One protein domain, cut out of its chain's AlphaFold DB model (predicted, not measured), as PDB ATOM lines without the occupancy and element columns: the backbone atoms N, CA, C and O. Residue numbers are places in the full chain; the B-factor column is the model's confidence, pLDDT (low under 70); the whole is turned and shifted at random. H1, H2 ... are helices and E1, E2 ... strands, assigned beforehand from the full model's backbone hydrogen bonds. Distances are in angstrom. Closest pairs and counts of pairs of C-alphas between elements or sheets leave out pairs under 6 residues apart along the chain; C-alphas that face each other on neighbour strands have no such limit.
ATOM      1  N   THR A   2     -22.431  -0.139   7.534       94.88
ATOM      2  CA  THR A   2     -21.429   0.919   7.810       94.88
ATOM      3  C   THR A   2     -20.763   0.790   9.180       94.88
ATOM      4  O   THR A   2     -19.542   0.831   9.280       94.88
ATOM      5  N   LEU A   3     -21.560   0.582  10.230       94.88
ATOM      6  CA  LEU A   3     -21.054   0.417  11.593       94.88
ATOM      7  C   LEU A   3     -20.268  -0.884  11.777       94.88
ATOM      8  O   LEU A   3     -19.212  -0.866  12.393       94.88
ATOM      9  N   SER A   4     -20.723  -1.982  11.172       92.06
ATOM     10  CA  SER A   4     -19.983  -3.246  11.159       92.06
ATOM     11  C   SER A   4     -18.604  -3.066  10.518       92.06
ATOM     12  O   SER A   4     -17.608  -3.446  11.119       92.06
ATOM     13  N   MET A   5     -18.525  -2.395   9.359       91.44
ATOM     14  CA  MET A   5     -17.245  -2.111   8.697       91.44
ATOM     15  C   MET A   5     -16.356  -1.166   9.509       91.44
ATOM     16  O   MET A   5     -15.146  -1.351   9.549       91.44
ATOM     17  N   PHE A   6     -16.936  -0.164  10.177       93.00
ATOM     18  CA  PHE A   6     -16.195   0.694  11.103       93.00
ATOM     19  C   PHE A   6     -15.560  -0.114  12.246       93.00
ATOM     20  O   PHE A   6     -14.435   0.175  12.649       93.00
ATOM     21  N   CYS A   7     -16.260  -1.127  12.753       91.19
ATOM     22  CA  CYS A   7     -15.769  -1.970  13.834       91.19
ATOM     23  C   CYS A   7     -14.737  -3.009  13.370       91.19
ATOM     24  O   CYS A   7     -13.788  -3.261  14.109       91.19
ATOM     25  N   SER A   8     -14.901  -3.596  12.178       87.62
ATOM     26  CA  SER A   8     -14.053  -4.695  11.691       87.62
ATOM     27  C   SER A   8     -12.871  -4.239  10.828       87.62
ATOM     28  O   SER A   8     -11.787  -4.794  10.947       87.62
ATOM     29  N   GLU A   9     -13.053  -3.217   9.986       84.94
ATOM     30  CA  GLU A   9     -12.064  -2.755   8.995       84.94
ATOM     31  C   GLU A   9     -11.809  -1.228   9.053       84.94
ATOM     32  O   GLU A   9     -11.805  -0.533   8.029       84.94
ATOM     33  N   PRO A  10     -11.550  -0.646  10.241       72.12
ATOM     34  CA  PRO A  10     -11.479   0.809  10.442       72.12
ATOM     35  C   PRO A  10     -10.371   1.515   9.647       72.12
ATOM     36  O   PRO A  10     -10.390   2.737   9.499       72.12
ATOM     37  N   ARG A  11      -9.360   0.786   9.157       79.75
ATOM     38  CA  ARG A  11      -8.233   1.386   8.422       79.75
ATOM     39  C   ARG A  11      -8.588   1.752   6.982       79.75
ATOM     40  O   ARG A  11      -7.934   2.635   6.433       79.75
ATOM     41  N   LEU A  12      -9.616   1.125   6.408       86.00
ATOM     42  CA  LEU A  12     -10.032   1.326   5.016       86.00
ATOM     43  C   LEU A  12     -10.961   2.531   4.828       86.00
ATOM     44  O   LEU A  12     -11.235   2.931   3.700       86.00
ATOM     45  N   ILE A  13     -11.457   3.112   5.922       88.56
ATOM     46  CA  ILE A  13     -12.510   4.124   5.887       88.56
ATOM     47  C   ILE A  13     -11.963   5.454   6.410       88.56
ATOM     48  O   ILE A  13     -11.358   5.527   7.480       88.56
ATOM     49  N   ALA A  14     -12.180   6.522   5.639       90.38
ATOM     50  CA  ALA A  14     -11.744   7.877   5.981       90.38
ATOM     51  C   ALA A  14     -12.811   8.695   6.733       90.38
ATOM     52  O   ALA A  14     -12.487   9.748   7.267       90.38
ATOM     53  N   GLY A  15     -14.061   8.226   6.776       94.19
ATOM     54  CA  GLY A  15     -15.204   8.870   7.424       94.19
ATOM     55  C   GLY A  15     -16.485   8.053   7.219       94.19
ATOM     56  O   GLY A  15     -16.553   7.260   6.280       94.19
ATOM     57  N   ILE A  16     -17.497   8.222   8.076       96.69
ATOM     58  CA  ILE A  16     -18.781   7.509   7.950       96.69
ATOM     59  C   ILE A  16     -19.979   8.453   8.045       96.69
ATOM     60  O   ILE A  16     -20.022   9.373   8.863       96.69
ATOM     61  N   GLY A  17     -20.963   8.212   7.180       97.38
ATOM     62  CA  GLY A  17     -22.268   8.859   7.208       97.38
ATOM     63  C   GLY A  17     -23.328   7.839   7.596       97.38
ATOM     64  O   GLY A  17     -23.427   6.780   6.977       97.38
ATOM     65  N   LEU A  18     -24.096   8.148   8.634       97.62
ATOM     66  CA  LEU A  18     -25.138   7.293   9.186       97.62
ATOM     67  C   LEU A  18     -26.482   7.975   8.951       97.62
ATOM     68  O   LEU A  18     -26.792   8.986   9.576       97.62
ATOM     69  N   ILE A  19     -27.255   7.438   8.013       96.25
ATOM     70  CA  ILE A  19     -28.591   7.927   7.672       96.25
ATOM     71  C   ILE A  19     -29.576   6.885   8.166       96.25
ATOM     72  O   ILE A  19     -29.495   5.740   7.727       96.25
ATOM     73  N   VAL A  20     -30.473   7.277   9.071       95.25
ATOM     74  CA  VAL A  20     -31.548   6.417   9.581       95.25
ATOM     75  C   VAL A  20     -30.972   5.074  10.057       95.25
ATOM     76  O   VAL A  20     -31.339   3.986   9.619       95.25
ATOM     77  N   SER A  21     -29.941   5.170  10.897       94.75
ATOM     78  CA  SER A  21     -29.097   4.038  11.269       94.75
ATOM     79  C   SER A  21     -28.823   4.033  12.765       94.75
ATOM     80  O   SER A  21     -28.811   5.081  13.410       94.75
ATOM     81  N   SER A  22     -28.589   2.844  13.312       95.31
ATOM     82  CA  SER A  22     -28.154   2.658  14.688       95.31
ATOM     83  C   SER A  22     -27.213   1.458  14.809       95.31
ATOM     84  O   SER A  22     -27.141   0.620  13.906       95.31
ATOM     85  N   MET A  23     -26.462   1.406  15.908       96.31
ATOM     86  CA  MET A  23     -25.538   0.323  16.238       96.31
ATOM     87  C   MET A  23     -26.312  -0.861  16.821       96.31
ATOM     88  O   MET A  23     -26.944  -0.686  17.862       96.31
ATOM     89  N   PRO A  24     -26.254  -2.058  16.211       94.69
ATOM     90  CA  PRO A  24     -26.716  -3.275  16.865       94.69
ATOM     91  C   PRO A  24     -25.966  -3.520  18.171       94.69
ATOM     92  O   PRO A  24     -24.750  -3.326  18.210       94.69
ATOM     93  N   GLU A  25     -26.657  -3.993  19.208       93.81
ATOM     94  CA  GLU A  25     -26.031  -4.254  20.516       93.81
ATOM     95  C   GLU A  25     -24.808  -5.174  20.388       93.81
ATOM     96  O   GLU A  25     -23.717  -4.790  20.805       93.81
ATOM     97  N   SER A  26     -24.948  -6.309  19.695       91.81
ATOM     98  CA  SER A  26     -23.857  -7.276  19.496       91.81
ATOM     99  C   SER A  26     -22.651  -6.684  18.760       91.81
ATOM    100  O   SER A  26     -21.509  -6.855  19.175       91.81
ATOM    101  N   THR A  27     -22.889  -5.909  17.694       92.94
ATOM    102  CA  THR A  27     -21.805  -5.222  16.972       92.94
ATOM    103  C   THR A  27     -21.102  -4.209  17.874       92.94
ATOM    104  O   THR A  27     -19.884  -4.073  17.817       92.94
ATOM    105  N   GLY A  28     -21.857  -3.499  18.712       93.25
ATOM    106  CA  GLY A  28     -21.325  -2.523  19.652       93.25
ATOM    107  C   GLY A  28     -20.445  -3.135  20.747       93.25
ATOM    108  O   GLY A  28     -19.414  -2.555  21.082       93.25
ATOM    109  N   GLU A  29     -20.813  -4.305  21.274       91.50
ATOM    110  CA  GLU A  29     -20.043  -5.044  22.291       91.50
ATOM    111  C   GLU A  29     -18.666  -5.485  21.774       91.50
ATOM    112  O   GLU A  29     -17.642  -5.367  22.463       91.50
ATOM    113  N   GLU A  30     -18.624  -5.924  20.520       90.69
ATOM    114  CA  GLU A  30     -17.420  -6.418  19.850       90.69
ATOM    115  C   GLU A  30     -16.630  -5.314  19.137       90.69
ATOM    116  O   GLU A  30     -15.517  -5.548  18.668       90.69
ATOM    117  N   CYS A  31     -17.157  -4.089  19.071       92.25
ATOM    118  CA  CYS A  31     -16.549  -3.023  18.287       92.25
ATOM    119  C   CYS A  31     -15.167  -2.626  18.829       92.25
ATOM    120  O   CYS A  31     -15.039  -2.183  19.976       92.25
ATOM    121  N   ARG A  32     -14.121  -2.750  18.004       85.81
ATOM    122  CA  ARG A  32     -12.738  -2.358  18.338       85.81
ATOM    123  C   ARG A  32     -12.146  -1.458  17.239       85.81
ATOM    124  O   ARG A  32     -11.254  -1.878  16.505       85.81
ATOM    125  N   PRO A  33     -12.640  -0.217  17.092       83.88
ATOM    126  CA  PRO A  33     -12.178   0.681  16.040       83.88
ATOM    127  C   PRO A  33     -10.729   1.136  16.268       83.88
ATOM    128  O   PRO A  33     -10.307   1.382  17.395       83.88
ATOM    129  N   ALA A  34      -9.965   1.283  15.183       82.12
ATOM    130  CA  ALA A  34      -8.521   1.526  15.256       82.12
ATOM    131  C   ALA A  34      -8.135   3.007  15.371       82.12
ATOM    132  O   ALA A  34      -7.095   3.322  15.942       82.12
ATOM    133  N   LYS A  35      -8.928   3.916  14.789       87.06
ATOM    134  CA  LYS A  35      -8.638   5.355  14.781       87.06
ATOM    135  C   LYS A  35      -9.922   6.189  14.778       87.06
ATOM    136  O   LYS A  35     -10.893   5.763  14.144       87.06
ATOM    137  N   PRO A  36      -9.925   7.370  15.422       92.00
ATOM    138  CA  PRO A  36     -10.962   8.377  15.232       92.00
ATOM    139  C   PRO A  36     -11.182   8.695  13.753       92.00
ATOM    140  O   PRO A  36     -10.223   8.755  12.979       92.00
ATOM    141  N   LEU A  37     -12.434   8.934  13.364       93.38
ATOM    142  CA  LEU A  37     -12.779   9.365  12.008       93.38
ATOM    143  C   LEU A  37     -13.971  10.329  12.010       93.38
ATOM    144  O   LEU A  37     -14.734  10.341  12.976       93.38
ATOM    145  N   PRO A  38     -14.141  11.165  10.973       96.81
ATOM    146  CA  PRO A  38     -15.296  12.044  10.845       96.81
ATOM    147  C   PRO A  38     -16.602  11.245  10.777       96.81
ATOM    148  O   PRO A  38     -16.729  10.329   9.960       96.81
ATOM    149  N   VAL A  39     -17.579  11.615  11.609       97.81
ATOM    150  CA  VAL A  39     -18.900  10.970  11.673       97.81
ATOM    151  C   VAL A  39     -20.009  12.000  11.500       97.81
ATOM    152  O   VAL A  39     -20.043  13.004  12.210       97.81
ATOM    153  N   VAL A  40     -20.967  11.718  10.620       98.25
ATOM    154  CA  VAL A  40     -22.241  12.446  10.574       98.25
ATOM    155  C   VAL A  40     -23.412  11.488  10.755       98.25
ATOM    156  O   VAL A  40     -23.472  10.449  10.103       98.25
ATOM    157  N   ILE A  41     -24.328  11.832  11.659       98.50
ATOM    158  CA  ILE A  41     -25.492  11.035  12.057       98.50
ATOM    159  C   ILE A  41     -26.758  11.816  11.708       98.50
ATOM    160  O   ILE A  41     -26.845  13.005  12.009       98.50
ATOM    161  N   MET A  42     -27.732  11.172  11.070       97.75
ATOM    162  CA  MET A  42     -29.002  11.769  10.647       97.75
ATOM    163  C   MET A  42     -30.149  10.807  10.953       97.75
ATOM    164  O   MET A  42     -30.351   9.837  10.223       97.75
ATOM    165  N   ASN A  43     -30.922  11.084  12.005       97.50
ATOM    166  CA  ASN A  43     -32.013  10.215  12.455       97.50
ATOM    167  C   ASN A  43     -33.291  11.025  12.729       97.50
ATOM    168  O   ASN A  43     -33.241  12.206  13.082       97.50
ATOM    169  N   GLY A  44     -34.445  10.379  12.566       97.06
ATOM    170  CA  GLY A  44     -35.758  10.949  12.866       97.06
ATOM    171  C   GLY A  44     -36.250  10.488  14.232       97.06
ATOM    172  O   GLY A  44     -36.081   9.319  14.568       97.06
ATOM    173  N   THR A  45     -36.837  11.377  15.042       97.25
ATOM    174  CA  THR A  45     -37.214  11.007  16.425       97.25
ATOM    175  C   THR A  45     -38.488  10.161  16.524       97.25
ATOM    176  O   THR A  45     -38.724   9.542  17.560       97.25
ATOM    177  N   ALA A  46     -39.268  10.084  15.442       96.44
ATOM    178  CA  ALA A  46     -40.462   9.252  15.301       96.44
ATOM    179  C   ALA A  46     -40.218   8.005  14.421       96.44
ATOM    180  O   ALA A  46     -41.167   7.381  13.948       96.44
ATOM    181  N   ASP A  47     -38.959   7.639  14.164       95.31
ATOM    182  CA  ASP A  47     -38.631   6.389  13.483       95.31
ATOM    183  C   ASP A  47     -38.911   5.189  14.400       95.31
ATOM    184  O   ASP A  47     -38.378   5.100  15.507       95.31
ATOM    185  N   VAL A  48     -39.761   4.277  13.924       90.94
ATOM    186  CA  VAL A  48     -40.142   3.027  14.599       90.94
ATOM    187  C   VAL A  48     -39.495   1.788  13.973       90.94
ATOM    188  O   VAL A  48     -39.548   0.712  14.558       90.94
ATOM    189  N   ILE A  49     -38.895   1.923  12.789       91.38
ATOM    190  CA  ILE A  49     -38.204   0.834  12.092       91.38
ATOM    191  C   ILE A  49     -36.778   0.718  12.625       91.38
ATOM    192  O   ILE A  49     -36.343  -0.379  12.973       91.38
ATOM    193  N   VAL A  50     -36.085   1.854  12.758       93.56
ATOM    194  CA  VAL A  50     -34.815   1.981  13.487       93.56
ATOM    195  C   VAL A  50     -35.059   2.927  14.667       93.56
ATOM    196  O   VAL A  50     -34.904   4.142  14.525       93.56
ATOM    197  N   PRO A  51     -35.486   2.396  15.829       94.81
ATOM    198  CA  PRO A  51     -35.979   3.207  16.931       94.81
ATOM    199  C   PRO A  51     -34.970   4.256  17.387       94.81
ATOM    200  O   PRO A  51     -33.877   3.929  17.848       94.81
ATOM    201  N   TYR A  52     -35.360   5.533  17.339       96.69
ATOM    202  CA  TYR A  52     -34.492   6.634  17.774       96.69
ATOM    203  C   TYR A  52     -34.006   6.454  19.221       96.69
ATOM    204  O   TYR A  52     -32.850   6.744  19.545       96.69
ATOM    205  N   ARG A  53     -34.895   5.952  20.088       96.75
ATOM    206  CA  ARG A  53     -34.638   5.674  21.509       96.75
ATOM    207  C   ARG A  53     -33.916   4.342  21.754       96.75
ATOM    208  O   ARG A  53     -33.641   4.026  22.906       96.75
ATOM    209  N   GLY A  54     -33.563   3.608  20.700       95.50
ATOM    210  CA  GLY A  54     -33.001   2.266  20.792       95.50
ATOM    211  C   GLY A  54     -34.053   1.212  21.130       95.50
ATOM    212  O   GLY A  54     -35.248   1.503  21.206       95.50
ATOM    213  N   GLY A  55     -33.592  -0.018  21.332       93.88
ATOM    214  CA  GLY A  55     -34.439  -1.187  21.550       93.88
ATOM    215  C   GLY A  55     -34.608  -2.022  20.284       93.88
ATOM    216  O   GLY A  55     -33.765  -1.988  19.389       93.88
ATOM    217  N   VAL A  56     -35.682  -2.808  20.228       91.69
ATOM    218  CA  VAL A  56     -35.908  -3.780  19.150       91.69
ATOM    219  C   VAL A  56     -36.312  -3.062  17.863       91.69
ATOM    220  O   VAL A  56     -37.363  -2.427  17.803       91.69
ATOM    221  N   ALA A  57     -35.473  -3.169  16.836       86.31
ATOM    222  CA  ALA A  57     -35.775  -2.717  15.487       86.31
ATOM    223  C   ALA A  57     -36.851  -3.600  14.842       86.31
ATOM    224  O   ALA A  57     -36.961  -4.792  15.148       86.31
ATOM    225  N   ALA A  58     -37.636  -3.019  13.931       80.00
ATOM    226  CA  ALA A  58     -38.647  -3.777  13.206       80.00
ATOM    227  C   ALA A  58     -37.982  -4.888  12.369       80.00
ATOM    228  O   ALA A  58     -36.931  -4.648  11.761       80.00
ATOM    229  N   PRO A  59     -38.567  -6.098  12.316       71.44
ATOM    230  CA  PRO A  59     -37.984  -7.199  11.567       71.44
ATOM    231  C   PRO A  59     -37.900  -6.846  10.078       71.44
ATOM    232  O   PRO A  59     -38.840  -6.310   9.490       71.44
ATOM    233  N   LEU A  60     -36.766  -7.176   9.451       68.38
ATOM    234  CA  LEU A  60     -36.513  -6.885   8.033       68.38
ATOM    235  C   LEU A  60     -37.454  -7.666   7.100       68.38
ATOM    236  O   LEU A  60     -37.640  -7.280   5.944       68.38
ATOM    237  N   ARG A  61     -38.037  -8.770   7.587       68.06
ATOM    238  CA  ARG A  61     -39.039  -9.579   6.884       68.06
ATOM    239  C   ARG A  61     -40.160  -9.994   7.844       68.06
ATOM    240  O   ARG A  61     -39.856 -10.344   8.979       68.06
ATOM    241  N   PRO A  62     -41.427 -10.066   7.391       60.25
ATOM    242  CA  PRO A  62     -42.581 -10.397   8.242       60.25
ATOM    243  C   PRO A  62     -42.513 -11.750   8.975       60.25
ATOM    244  O   PRO A  62     -43.284 -11.975   9.899       60.25
ATOM    245  N   LEU A  63     -41.625 -12.654   8.546       59.28
ATOM    246  CA  LEU A  63     -41.458 -14.012   9.079       59.28
ATOM    247  C   LEU A  63     -40.067 -14.248   9.691       59.28
ATOM    248  O   LEU A  63     -39.698 -15.392   9.934       59.28
ATOM    249  N   ASP A  64     -39.274 -13.193   9.885       64.62
ATOM    250  CA  ASP A  64     -37.956 -13.306  10.502       64.62
ATOM    251  C   ASP A  64     -38.096 -13.266  12.035       64.62
ATOM    252  O   ASP A  64     -38.499 -12.232  12.575       64.62
ATOM    253  N   PRO A  65     -37.798 -14.367  12.754       56.72
ATOM    254  CA  PRO A  65     -37.869 -14.395  14.211       56.72
ATOM    255  C   PRO A  65     -36.714 -13.625  14.868       56.72
ATOM    256  O   PRO A  65     -36.700 -13.483  16.091       56.72
ATOM    257  N   SER A  66     -35.725 -13.153  14.099       65.19
ATOM    258  CA  SER A  66     -34.597 -12.410  14.648       65.19
ATOM    259  C   SER A  66     -35.012 -10.989  15.042       65.19
ATOM    260  O   SER A  66     -35.356 -10.135  14.227       65.19
ATOM    261  N   THR A  67     -34.973 -10.724  16.346       70.00
ATOM    262  CA  THR A  67     -35.109  -9.375  16.897       70.00
ATOM    263  C   THR A  67     -33.735  -8.726  16.964       70.00
ATOM    264  O   THR A  67     -32.869  -9.171  17.720       70.00
ATOM    265  N   LEU A  68     -33.528  -7.656  16.200       85.19
ATOM    266  CA  LEU A  68     -32.295  -6.880  16.255       85.19
ATOM    267  C   LEU A  68     -32.452  -5.744  17.268       85.19
ATOM    268  O   LEU A  68     -33.163  -4.780  17.002       85.19
ATOM    269  N   SER A  69     -31.787  -5.835  18.421       92.31
ATOM    270  CA  SER A  69     -31.725  -4.709  19.361       92.31
ATOM    271  C   SER A  69     -30.640  -3.722  18.943       92.31
ATOM    272  O   SER A  69     -29.522  -4.126  18.603       92.31
ATOM    273  N   VAL A  70     -30.959  -2.430  18.977       95.94
ATOM    274  CA  VAL A  70     -30.053  -1.347  18.588       95.94
ATOM    275  C   VAL A  70     -29.928  -0.289  19.680       95.94
ATOM    276  O   VAL A  70     -30.836  -0.070  20.483       95.94
ATOM    277  N   TRP A  71     -28.800   0.417  19.683       97.69
ATOM    278  CA  TRP A  71     -28.555   1.551  20.568       97.69
ATOM    279  C   TRP A  71     -29.544   2.692  20.317       97.69
ATOM    280  O   TRP A  71     -30.096   2.843  19.225       97.69
ATOM    281  N   SER A  72     -29.718   3.556  21.315       98.06
ATOM    282  CA  SER A  72     -30.333   4.860  21.082       98.06
ATOM    283  C   SER A  72     -29.405   5.761  20.268       98.06
ATOM    284  O   SER A  72     -28.177   5.644  20.334       98.06
ATOM    285  N   THR A  73     -29.988   6.710  19.536       98.00
ATOM    286  CA  THR A  73     -29.222   7.722  18.792       98.00
ATOM    287  C   THR A  73     -28.322   8.528  19.729       98.00
ATOM    288  O   THR A  73     -27.179   8.819  19.388       98.00
ATOM    289  N   ASP A  74     -28.791   8.830  20.941       96.75
ATOM    290  CA  ASP A  74     -28.008   9.585  21.923       96.75
ATOM    291  C   ASP A  74     -26.807   8.774  22.441       96.75
ATOM    292  O   ASP A  74     -25.709   9.318  22.577       96.75
ATOM    293  N   ARG A  75     -26.969   7.456  22.649       97.81
ATOM    294  CA  ARG A  75     -25.856   6.547  22.980       97.81
ATOM    295  C   ARG A  75     -24.850   6.476  21.833       97.81
ATOM    296  O   ARG A  75     -23.647   6.519  22.085       97.81
ATOM    297  N   LEU A  76     -25.329   6.392  20.592       97.81
ATOM    298  CA  LEU A  76     -24.484   6.352  19.398       97.81
ATOM    299  C   LEU A  76     -23.669   7.640  19.224       97.81
ATOM    300  O   LEU A  76     -22.458   7.580  19.012       97.81
ATOM    301  N   GLU A  77     -24.310   8.804  19.361       97.50
ATOM    302  CA  GLU A  77     -23.621  10.094  19.316       97.50
ATOM    303  C   GLU A  77     -22.582  10.193  20.437       97.50
ATOM    304  O   GLU A  77     -21.431  10.552  20.182       97.50
ATOM    305  N   PHE A  78     -22.963   9.846  21.670       96.12
ATOM    306  CA  PHE A  78     -22.053   9.882  22.812       96.12
ATOM    307  C   PHE A  78     -20.831   8.984  22.599       96.12
ATOM    308  O   PHE A  78     -19.704   9.410  22.858       96.12
ATOM    309  N   TYR A  79     -21.041   7.771  22.082       96.56
ATOM    310  CA  TYR A  79     -19.969   6.840  21.748       96.56
ATOM    311  C   TYR A  79     -18.963   7.464  20.775       96.56
ATOM    312  O   TYR A  79     -17.773   7.518  21.084       96.56
ATOM    313  N   PHE A  80     -19.426   8.005  19.642       97.62
ATOM    314  CA  PHE A  80     -18.528   8.608  18.654       97.62
ATOM    315  C   PHE A  80     -17.856   9.880  19.159       97.62
ATOM    316  O   PHE A  80     -16.668  10.077  18.912       97.62
ATOM    317  N   ARG A  81     -18.569  10.728  19.911       96.88
ATOM    318  CA  ARG A  81     -17.975  11.921  20.529       96.88
ATOM    319  C   ARG A  81     -16.845  11.542  21.481       96.88
ATOM    320  O   ARG A  81     -15.762  12.117  21.399       96.88
ATOM    321  N   ARG A  82     -17.068  10.548  22.346       95.12
ATOM    322  CA  ARG A  82     -16.040  10.044  23.263       95.12
ATOM    323  C   ARG A  82     -14.870   9.435  22.501       95.12
ATOM    324  O   ARG A  82     -13.726   9.774  22.790       95.12
ATOM    325  N   PHE A  83     -15.151   8.568  21.531       94.81
ATOM    326  CA  PHE A  83     -14.128   7.900  20.731       94.81
ATOM    327  C   PHE A  83     -13.252   8.896  19.961       94.81
ATOM    328  O   PHE A  83     -12.033   8.758  19.928       94.81
ATOM    329  N   ASN A  84     -13.852   9.962  19.429       95.81
ATOM    330  CA  ASN A  84     -13.130  11.021  18.735       95.81
ATOM    331  C   ASN A  84     -12.464  12.049  19.670       95.81
ATOM    332  O   ASN A  84     -11.851  13.005  19.189       95.81
ATOM    333  N   GLY A  85     -12.566  11.884  20.992       95.69
ATOM    334  CA  GLY A  85     -11.943  12.778  21.970       95.69
ATOM    335  C   GLY A  85     -12.597  14.160  22.049       95.69
ATOM    336  O   GLY A  85     -11.912  15.154  22.281       95.69
ATOM    337  N   CYS A  86     -13.907  14.254  21.817       93.94
ATOM    338  CA  CYS A  86     -14.671  15.486  21.998       93.94
ATOM    339  C   CYS A  86     -14.969  15.693  23.494       93.94
ATOM    340  O   CYS A  86     -15.785  14.975  24.071       93.94
ATOM    341  N   THR A  87     -14.327  16.676  24.127       87.38
ATOM    342  CA  THR A  87     -14.479  16.941  25.575       87.38
ATOM    343  C   THR A  87     -15.495  18.034  25.893       87.38
ATOM    344  O   THR A  87     -16.004  18.098  27.008       87.38
ATOM    345  N   GLN A  88     -15.816  18.885  24.918       88.56
ATOM    346  CA  GLN A  88     -16.772  19.979  25.070       88.56
ATOM    347  C   GLN A  88     -18.171  19.570  24.591       88.56
ATOM    348  O   GLN A  88     -18.273  18.729  23.687       88.56
ATOM    349  N   PRO A  89     -19.248  20.160  25.147       88.81
ATOM    350  CA  PRO A  89     -20.598  20.012  24.607       88.81
ATOM    351  C   PRO A  89     -20.655  20.361  23.110       88.81
ATOM    352  O   PRO A  89     -19.887  21.217  22.660       88.81
ATOM    353  N   PRO A  90     -21.533  19.706  22.327       91.50
ATOM    354  CA  PRO A  90     -21.706  20.062  20.927       91.50
ATOM    355  C   PRO A  90     -22.268  21.481  20.817       91.50
ATOM    356  O   PRO A  90     -23.106  21.898  21.618       91.50
ATOM    357  N   GLU A  91     -21.850  22.206  19.787       91.69
ATOM    358  CA  GLU A  91     -22.514  23.442  19.397       91.69
ATOM    359  C   GLU A  91     -23.912  23.095  18.876       91.69
ATOM    360  O   GLU A  91     -24.053  22.389  17.870       91.69
ATOM    361  N   ALA A  92     -24.934  23.549  19.597       89.88
ATOM    362  CA  ALA A  92     -26.322  23.283  19.271       89.88
ATOM    363  C   ALA A  92     -26.874  24.357  18.327       89.88
ATOM    364  O   ALA A  92     -26.702  25.554  18.552       89.88
ATOM    365  N   ALA A  93     -27.586  23.926  17.292       86.62
ATOM    366  CA  ALA A  93     -28.338  24.791  16.395       86.62
ATOM    367  C   ALA A  93     -29.696  24.163  16.070       86.62
ATOM    368  O   ALA A  93     -29.871  22.947  16.153       86.62
ATOM    369  N   VAL A  94     -30.654  24.989  15.659       85.00
ATOM    370  CA  VAL A  94     -31.943  24.529  15.133       85.00
ATOM    371  C   VAL A  94     -32.075  25.027  13.703       85.00
ATOM    372  O   VAL A  94     -31.892  26.213  13.438       85.00
ATOM    373  N   LEU A  95     -32.369  24.113  12.784       84.69
ATOM    374  CA  LEU A  95     -32.645  24.407  11.384       84.69
ATOM    375  C   LEU A  95     -34.119  24.130  11.081       84.69
ATOM    376  O   LEU A  95     -34.741  23.253  11.689       84.69
ATOM    377  N   SER A  96     -34.652  24.854  10.102       84.12
ATOM    378  CA  SER A  96     -35.990  24.626   9.561       84.12
ATOM    379  C   SER A  96     -35.885  23.825   8.267       84.12
ATOM    380  O   SER A  96     -35.263  24.276   7.306       84.12
ATOM    381  N   GLY A  97     -36.470  22.630   8.252       77.69
ATOM    382  CA  GLY A  97     -36.664  21.820   7.051       77.69
ATOM    383  C   GLY A  97     -37.921  22.219   6.264       77.69
ATOM    384  O   GLY A  97     -38.612  23.178   6.630       77.69
ATOM    385  N   PRO A  98     -38.252  21.476   5.193       76.44
ATOM    386  CA  PRO A  98     -39.515  21.612   4.473       76.44
ATOM    387  C   PRO A  98     -40.719  21.600   5.424       76.44
ATOM    388  O   PRO A  98     -40.709  20.895   6.431       76.44
ATOM    389  N   GLN A  99     -41.744  22.400   5.112       78.50
ATOM    390  CA  GLN A  99     -42.957  22.542   5.937       78.50
ATOM    391  C   GLN A  99     -42.671  22.907   7.409       78.50
ATOM    392  O   GLN A  99     -43.383  22.486   8.314       78.50
ATOM    393  N   ALA A 100     -41.613  23.691   7.651       79.44
ATOM    394  CA  ALA A 100     -41.169  24.100   8.985       79.44
ATOM    395  C   ALA A 100     -40.827  22.930   9.926       79.44
ATOM    396  O   ALA A 100     -40.829  23.083  11.150       79.44
ATOM    397  N   GLN A 101     -40.481  21.761   9.373       86.19
ATOM    398  CA  GLN A 101     -40.027  20.632  10.171       86.19
ATOM    399  C   GLN A 101     -38.774  21.026  10.964       86.19
ATOM    400  O   GLN A 101     -37.733  21.345  10.393       86.19
ATOM    401  N   ARG A 102     -38.865  20.994  12.296       90.50
ATOM    402  CA  ARG A 102     -37.746  21.319  13.187       90.50
ATOM    403  C   ARG A 102     -36.645  20.264  13.080       90.50
ATOM    404  O   ARG A 102     -36.932  19.069  13.180       90.50
ATOM    405  N   ILE A 103     -35.401  20.712  12.915       92.62
ATOM    406  CA  ILE A 103     -34.201  19.871  12.876       92.62
ATOM    407  C   ILE A 103     -33.228  20.386  13.932       92.62
ATOM    408  O   ILE A 103     -32.751  21.516  13.839       92.62
ATOM    409  N   GLU A 104     -32.918  19.575  14.936       94.25
ATOM    410  CA  GLU A 104     -31.882  19.907  15.916       94.25
ATOM    411  C   GLU A 104     -30.531  19.407  15.414       94.25
ATOM    412  O   GLU A 104     -30.406  18.270  14.962       94.25
ATOM    413  N   VAL A 105     -29.509  20.249  15.498       95.56
ATOM    414  CA  VAL A 105     -28.159  19.935  15.036       95.56
ATOM    415  C   VAL A 105     -27.188  20.085  16.195       95.56
ATOM    416  O   VAL A 105     -27.119  21.148  16.803       95.56
ATOM    417  N   GLY A 106     -26.419  19.038  16.473       95.75
ATOM    418  CA  GLY A 106     -25.275  19.076  17.380       95.75
ATOM    419  C   GLY A 106     -23.979  18.959  16.589       95.75
ATOM    420  O   GLY A 106     -23.765  17.958  15.905       95.75
ATOM    421  N   ARG A 107     -23.100  19.962  16.668       95.69
ATOM    422  CA  ARG A 107     -21.787  19.945  16.005       95.69
ATOM    423  C   ARG A 107     -20.667  19.841  17.032       95.69
ATOM    424  O   ARG A 107     -20.384  20.785  17.762       95.69
ATOM    425  N   SER A 108     -19.995  18.698  17.069       95.25
ATOM    426  CA  SER A 108     -18.764  18.511  17.839       95.25
ATOM    427  C   SER A 108     -17.569  18.645  16.909       95.25
ATOM    428  O   SER A 108     -17.202  17.703  16.214       95.25
ATOM    429  N   THR A 109     -16.974  19.834  16.867       90.50
ATOM    430  CA  THR A 109     -15.807  20.130  16.019       90.50
ATOM    431  C   THR A 109     -14.504  20.228  16.810       90.50
ATOM    432  O   THR A 109     -13.442  19.993  16.239       90.50
ATOM    433  N   LYS A 110     -14.586  20.539  18.110       87.06
ATOM    434  CA  LYS A 110     -13.460  20.615  19.053       87.06
ATOM    435  C   LYS A 110     -13.164  19.234  19.645       87.06
ATOM    436  O   LYS A 110     -13.444  18.972  20.815       87.06
ATOM    437  N   CYS A 111     -12.661  18.342  18.805       90.44
ATOM    438  CA  CYS A 111     -12.333  16.964  19.158       90.44
ATOM    439  C   CYS A 111     -10.847  16.715  18.902       90.44
ATOM    440  O   CYS A 111     -10.310  17.240  17.930       90.44
ATOM    441  N   ALA A 112     -10.189  15.921  19.749       88.50
ATOM    442  CA  ALA A 112      -8.773  15.593  19.563       88.50
ATOM    443  C   ALA A 112      -8.512  14.795  18.269       88.50
ATOM    444  O   ALA A 112      -7.447  14.922  17.675       88.50
ATOM    445  N   GLY A 113      -9.481  13.973  17.847       90.75
ATOM    446  CA  GLY A 113      -9.415  13.178  16.624       90.75
ATOM    447  C   GLY A 113     -10.142  13.829  15.449       90.75
ATOM    448  O   GLY A 113      -9.534  14.467  14.598       90.75
ATOM    449  N   ALA A 114     -11.457  13.625  15.367       93.31
ATOM    450  CA  ALA A 114     -12.249  13.996  14.195       93.31
ATOM    451  C   ALA A 114     -13.651  14.511  14.576       93.31
ATOM    452  O   ALA A 114     -14.150  14.189  15.657       93.31
ATOM    453  N   PRO A 115     -14.312  15.319  13.726       96.00
ATOM    454  CA  PRO A 115     -15.600  15.904  14.076       96.00
ATOM    455  C   PRO A 115     -16.731  14.867  14.115       96.00
ATOM    456  O   PRO A 115     -16.717  13.877  13.381       96.00
ATOM    457  N   VAL A 116     -17.738  15.140  14.947       98.06
ATOM    458  CA  VAL A 116     -18.996  14.382  15.018       98.06
ATOM    459  C   VAL A 116     -20.163  15.351  14.900       98.06
ATOM    460  O   VAL A 116     -20.324  16.228  15.751       98.06
ATOM    461  N   HIS A 117     -20.973  15.216  13.853       97.88
ATOM    462  CA  HIS A 117     -22.193  16.003  13.671       97.88
ATOM    463  C   HIS A 117     -23.425  15.102  13.794       97.88
ATOM    464  O   HIS A 117     -23.466  14.027  13.203       97.88
ATOM    465  N   ALA A 118     -24.444  15.549  14.519       97.81
ATOM    466  CA  ALA A 118     -25.712  14.844  14.657       97.81
ATOM    467  C   ALA A 118     -26.867  15.754  14.233       97.81
ATOM    468  O   ALA A 118     -26.976  16.879  14.711       97.81
ATOM    469  N   TYR A 119     -27.727  15.257  13.350       97.31
ATOM    470  CA  TYR A 119     -28.941  15.907  12.877       97.31
ATOM    471  C   TYR A 119     -30.139  15.072  13.327       97.31
ATOM    472  O   TYR A 119     -30.314  13.927  12.905       97.31
ATOM    473  N   ARG A 120     -30.972  15.657  14.182       96.81
ATOM    474  CA  ARG A 120     -32.203  15.061  14.697       96.81
ATOM    475  C   ARG A 120     -33.382  15.726  14.002       96.81
ATOM    476  O   ARG A 120     -33.667  16.899  14.243       96.81
ATOM    477  N   VAL A 121     -34.070  14.998  13.131       96.44
ATOM    478  CA  VAL A 121     -35.299  15.486  12.489       96.44
ATOM    479  C   VAL A 121     -36.460  15.235  13.441       96.44
ATOM    480  O   VAL A 121     -36.796  14.077  13.681       96.44
ATOM    481  N   VAL A 122     -37.062  16.296  13.994       95.69
ATOM    482  CA  VAL A 122     -37.969  16.173  15.147       95.69
ATOM    483  C   VAL A 122     -39.164  15.268  14.853       95.69
ATOM    484  O   VAL A 122     -39.107  14.144  15.269       95.69
ATOM    485  N   GLY A 123     -40.202  15.560  14.092       94.94
ATOM    486  CA  GLY A 123     -41.258  14.557  13.813       94.94
ATOM    487  C   GLY A 123     -40.850  13.435  12.838       94.94
ATOM    488  O   GLY A 123     -41.719  12.811  12.239       94.94
ATOM    489  N   GLY A 124     -39.551  13.241  12.579       95.00
ATOM    490  CA  GLY A 124     -39.054  12.464  11.445       95.00
ATOM    491  C   GLY A 124     -39.263  10.958  11.591       95.00
ATOM    492  O   GLY A 124     -38.912  10.392  12.621       95.00
ATOM    493  N   THR A 125     -39.777  10.312  10.546       94.06
ATOM    494  CA  THR A 125     -39.943   8.856  10.431       94.06
ATOM    495  C   THR A 125     -38.772   8.238   9.666       94.06
ATOM    496  O   THR A 125     -37.925   8.957   9.132       94.06
ATOM    497  N   HIS A 126     -38.762   6.907   9.539       92.50
ATOM    498  CA  HIS A 126     -37.752   6.167   8.773       92.50
ATOM    499  C   HIS A 126     -37.532   6.719   7.352       92.50
ATOM    500  O   HIS A 126     -36.410   6.783   6.859       92.50
ATOM    501  N   VAL A 127     -38.606   7.159   6.691       91.44
ATOM    502  CA  VAL A 127     -38.560   7.637   5.300       91.44
ATOM    503  C   VAL A 127     -38.412   9.158   5.222       91.44
ATOM    504  O   VAL A 127     -37.754   9.675   4.317       91.44
ATOM    505  N   SER A 128     -38.989   9.905   6.170       89.38
ATOM    506  CA  SER A 128     -39.085  11.363   6.036       89.38
ATOM    507  C   SER A 128     -37.778  12.107   6.317       89.38
ATOM    508  O   SER A 128     -37.633  13.254   5.890       89.38
ATOM    509  N   VAL A 129     -36.789  11.474   6.962       87.12
ATOM    510  CA  VAL A 129     -35.462  12.076   7.200       87.12
ATOM    511  C   VAL A 129     -34.806  12.500   5.885       87.12
ATOM    512  O   VAL A 129     -34.385  13.650   5.760       87.12
ATOM    513  N   ALA A 130     -34.788  11.616   4.882       80.88
ATOM    514  CA  ALA A 130     -34.185  11.894   3.577       80.88
ATOM    515  C   ALA A 130     -34.977  12.921   2.743       80.88
ATOM    516  O   ALA A 130     -34.416  13.555   1.856       80.88
ATOM    517  N   GLN A 131     -36.269  13.096   3.034       81.50
ATOM    518  CA  GLN A 131     -37.127  14.104   2.400       81.50
ATOM    519  C   GLN A 131     -36.978  15.479   3.066       81.50
ATOM    520  O   GLN A 131     -37.134  16.511   2.420       81.50
ATOM    521  N   THR A 132     -36.674  15.493   4.366       83.75
ATOM    522  CA  THR A 132     -36.546  16.717   5.163       83.75
ATOM    523  C   THR A 132     -35.151  17.327   5.043       83.75
ATOM    524  O   THR A 132     -34.999  18.546   4.973       83.75
ATOM    525  N   LEU A 133     -34.117  16.488   5.030       85.00
ATOM    526  CA  LEU A 133     -32.730  16.907   4.879       85.00
ATOM    527  C   LEU A 133     -32.280  16.704   3.439       85.00
ATOM    528  O   LEU A 133     -32.405  15.609   2.893       85.00
ATOM    529  N   ASN A 134     -31.608  17.708   2.867       87.94
ATOM    530  CA  ASN A 134     -30.757  17.470   1.704       87.94
ATOM    531  C   ASN A 134     -29.517  16.678   2.152       87.94
ATOM    532  O   ASN A 134     -28.440  17.224   2.387       87.94
ATOM    533  N   THR A 135     -29.718  15.375   2.321       89.69
ATOM    534  CA  THR A 135     -28.755  14.437   2.898       89.69
ATOM    535  C   THR A 135     -27.468  14.406   2.078       89.69
ATOM    536  O   THR A 135     -26.378  14.438   2.642       89.69
ATOM    537  N   GLY A 136     -27.581  14.447   0.745       90.69
ATOM    538  CA  GLY A 136     -26.430  14.521  -0.155       90.69
ATOM    539  C   GLY A 136     -25.585  15.774   0.077       90.69
ATOM    540  O   GLY A 136     -24.367  15.671   0.211       90.69
ATOM    541  N   LYS A 137     -26.219  16.947   0.211       89.44
ATOM    542  CA  LYS A 137     -25.513  18.195   0.529       89.44
ATOM    543  C   LYS A 137     -24.858  18.150   1.908       89.44
ATOM    544  O   LYS A 137     -23.702  18.540   2.026       89.44
ATOM    545  N   VAL A 138     -25.561  17.655   2.930       91.31
ATOM    546  CA  VAL A 138     -25.010  17.522   4.291       91.31
ATOM    547  C   VAL A 138     -23.775  16.624   4.296       91.31
ATOM    548  O   VAL A 138     -22.751  17.014   4.852       91.31
ATOM    549  N   LEU A 139     -23.846  15.455   3.651       94.81
ATOM    550  CA  LEU A 139     -22.710  14.540   3.526       94.81
ATOM    551  C   LEU A 139     -21.546  15.194   2.775       94.81
ATOM    552  O   LEU A 139     -20.413  15.151   3.254       94.81
ATOM    553  N   LEU A 140     -21.823  15.815   1.624       92.62
ATOM    554  CA  LEU A 140     -20.801  16.448   0.792       92.62
ATOM    555  C   LEU A 140     -20.080  17.569   1.543       92.62
ATOM    556  O   LEU A 140     -18.852  17.578   1.585       92.62
ATOM    557  N   ASP A 141     -20.828  18.490   2.152       90.62
ATOM    558  CA  ASP A 141     -20.251  19.602   2.906       90.62
ATOM    559  C   ASP A 141     -19.456  19.079   4.115       90.62
ATOM    560  O   ASP A 141     -18.307  19.469   4.310       90.62
ATOM    561  N   PHE A 142     -20.008  18.125   4.876       94.69
ATOM    562  CA  PHE A 142     -19.331  17.556   6.045       94.69
ATOM    563  C   PHE A 142     -17.999  16.882   5.696       94.69
ATOM    564  O   PHE A 142     -16.986  17.132   6.359       94.69
ATOM    565  N   PHE A 143     -17.972  16.027   4.669       94.81
ATOM    566  CA  PHE A 143     -16.749  15.314   4.301       94.81
ATOM    567  C   PHE A 143     -15.750  16.193   3.559       94.81
ATOM    568  O   PHE A 143     -14.553  16.013   3.773       94.81
ATOM    569  N   ARG A 144     -16.198  17.179   2.769       91.44
ATOM    570  CA  ARG A 144     -15.303  18.193   2.190       91.44
ATOM    571  C   ARG A 144     -14.570  18.948   3.294       91.44
ATOM    572  O   ARG A 144     -13.343  19.034   3.270       91.44
ATOM    573  N   ASP A 145     -15.307  19.446   4.282       87.06
ATOM    574  CA  ASP A 145     -14.735  20.235   5.373       87.06
ATOM    575  C   ASP A 145     -13.836  19.368   6.275       87.06
ATOM    576  O   ASP A 145     -12.799  19.822   6.762       87.06
ATOM    577  N   SER A 146     -14.180  18.089   6.458       85.62
ATOM    578  CA  SER A 146     -13.358  17.131   7.208       85.62
ATOM    579  C   SER A 146     -12.075  16.738   6.467       85.62
ATOM    580  O   SER A 146     -11.015  16.656   7.084       85.62
ATOM    581  N   ALA A 147     -12.141  16.535   5.149       79.50
ATOM    582  CA  ALA A 147     -10.969  16.256   4.322       79.50
ATOM    583  C   ALA A 147     -10.015  17.456   4.302       79.50
ATOM    584  O   ALA A 147      -8.815  17.277   4.483       79.50
ATOM    585  N   ALA A 148     -10.542  18.681   4.194       67.94
ATOM    586  CA  ALA A 148      -9.741  19.899   4.301       67.94
ATOM    587  C   ALA A 148      -8.989  19.986   5.644       67.94
ATOM    588  O   ALA A 148      -7.828  20.388   5.667       67.94
ATOM    589  N   ARG A 149      -9.597  19.536   6.754       64.81
ATOM    590  CA  ARG A 149      -8.922  19.432   8.064       64.81
ATOM    591  C   ARG A 149      -7.871  18.324   8.132       64.81
ATOM    592  O   ARG A 149      -6.883  18.496   8.829       64.81
ATOM    593  N   SER A 150      -8.087  17.196   7.454       58.66
ATOM    594  CA  SER A 150      -7.139  16.070   7.437       58.66
ATOM    595  C   SER A 150      -5.939  16.307   6.517       58.66
ATOM    596  O   SER A 150      -4.892  15.703   6.732       58.66
ATOM    597  N   ILE A 151      -6.112  17.112   5.468       50.12
ATOM    598  CA  ILE A 151      -5.051  17.511   4.532       50.12
ATOM    599  C   ILE A 151      -4.290  18.724   5.071       50.12
ATOM    600  O   ILE A 151      -3.130  18.926   4.713       50.12
ATOM    601  N   ALA A 152      -4.912  19.517   5.951       40.44
ATOM    602  CA  ALA A 152      -4.194  20.538   6.686       40.44
ATOM    603  C   ALA A 152      -3.024  19.863   7.428       40.44
ATOM    604  O   ALA A 152      -3.260  18.922   8.193       40.44
TER     605      ALA A 152
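What this domain is: This is residues 2 to 152 of the 247 residues of an uncharacterized protein of Alphaproteobacteria bacterium (UniProt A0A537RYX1). A twisted sheet of five strands is the middle of this domain, with H3 on one face and the long H5 on the other, both running along the strands, in three layers of helix, sheet and helix. Two short helices, H1 and H2, sit side by side beyond the E1 edge, short H4 is on the same face as H5, and a long loop, residues 45 to 72, reaches away at one end. The printed part has 151 residues, with five named helices and five named strands in the order H1 E1 H2 E2 H3 E3 E4 E5 H4 H5; the mixed sheet runs E1 E2 E5 E4 E3. The class is mixed, helices and strands, with 75 of the 151 printed residues in named elements, just under half. The whole is compact, with a radius of gyration of the C-alphas of 15.3 A and spans of 50 by 41 by 25 A.

How they stand to each other: Begin at H1, residues 2 to 8, and go on to E1, residues 16 to 19: their closest C-alphas, of Thr 2 and Ile 16, are 7.1 A apart. H2, residues 25 to 30, touches H1 at a shallow tilt of 30 degrees, the same way, with the C-alphas of Ser 4 and Thr 27 closest at 6.4 A; H2 is not on the sheet. E2, residues 39 to 44, is the parallel neighbour of E1, with N 18 and O 40 at 2.8 A; E1, H2 and E2 form a strand-helix-strand unit, two parallel neighbour strands with a helix between, its crossover right-handed. Follow the chain through H3, residues 73 to 83, to E3, residues 91 to 96, E4, residues 102 to 108, and E5, residues 116 to 121. These three strands form a meander, each the antiparallel neighbour of the one before, and make two hairpins; look for N 95 and O 103 at 2.8 A, and N 106 and O 118 at 2.8 A. E5 is also the parallel neighbour of E2, with N 41 and O 117 at 2.8 A. E2, H3 and E3 are a split strand-helix-strand unit, with E5 and E4 between its strands in the sheet, and its crossover is right-handed. H3 lies over E2 and E5 at a height over the sheet of 9.2 A; its closest C-alphas to E5 are those of Arg 81 and Val 116, 6.1 A. On the opposite face, H4, residues 128 to 132, only just lies over none of the strands, with 2 of its C-alphas falling on E2 and 2 on E5. H5, residues 135 to 151, on the same face as H4, lies over E1 and E2 at a height of 9.5 A; the C-alphas of Gly 17 and Leu 139 are 6.8 A apart, the closest of E1 and H5. In each of the five helices, every O i to N i+4 pair is within hydrogen-bond range.

Where its parts are: Find C-alpha 2 at (-21.429, 0.919, 7.810), where H1 begins. E2 spans 16.9 A, H3 15.2 A, E3 16.7 A, E4 19.7 A and E5 16.5 A. Look for C-alpha 73 at (-29.222, 7.722, 18.792), where H3 begins. H5 runs 24.0 A to C-alpha 151 at (-5.051, 17.511, 4.532).

The domain as a whole: The two C-alphas farthest apart are those of Leu 63 and Ala 152, 50.9 A. The printed part has no cut. The link from E2 to H3, 28 residues, is long; within it residues 55 to 56 pair antiparallel with residues 69 to 70. Mean pLDDT of the printed part is 89.0; residues 60 to 66 and 148 to 152 are under 70.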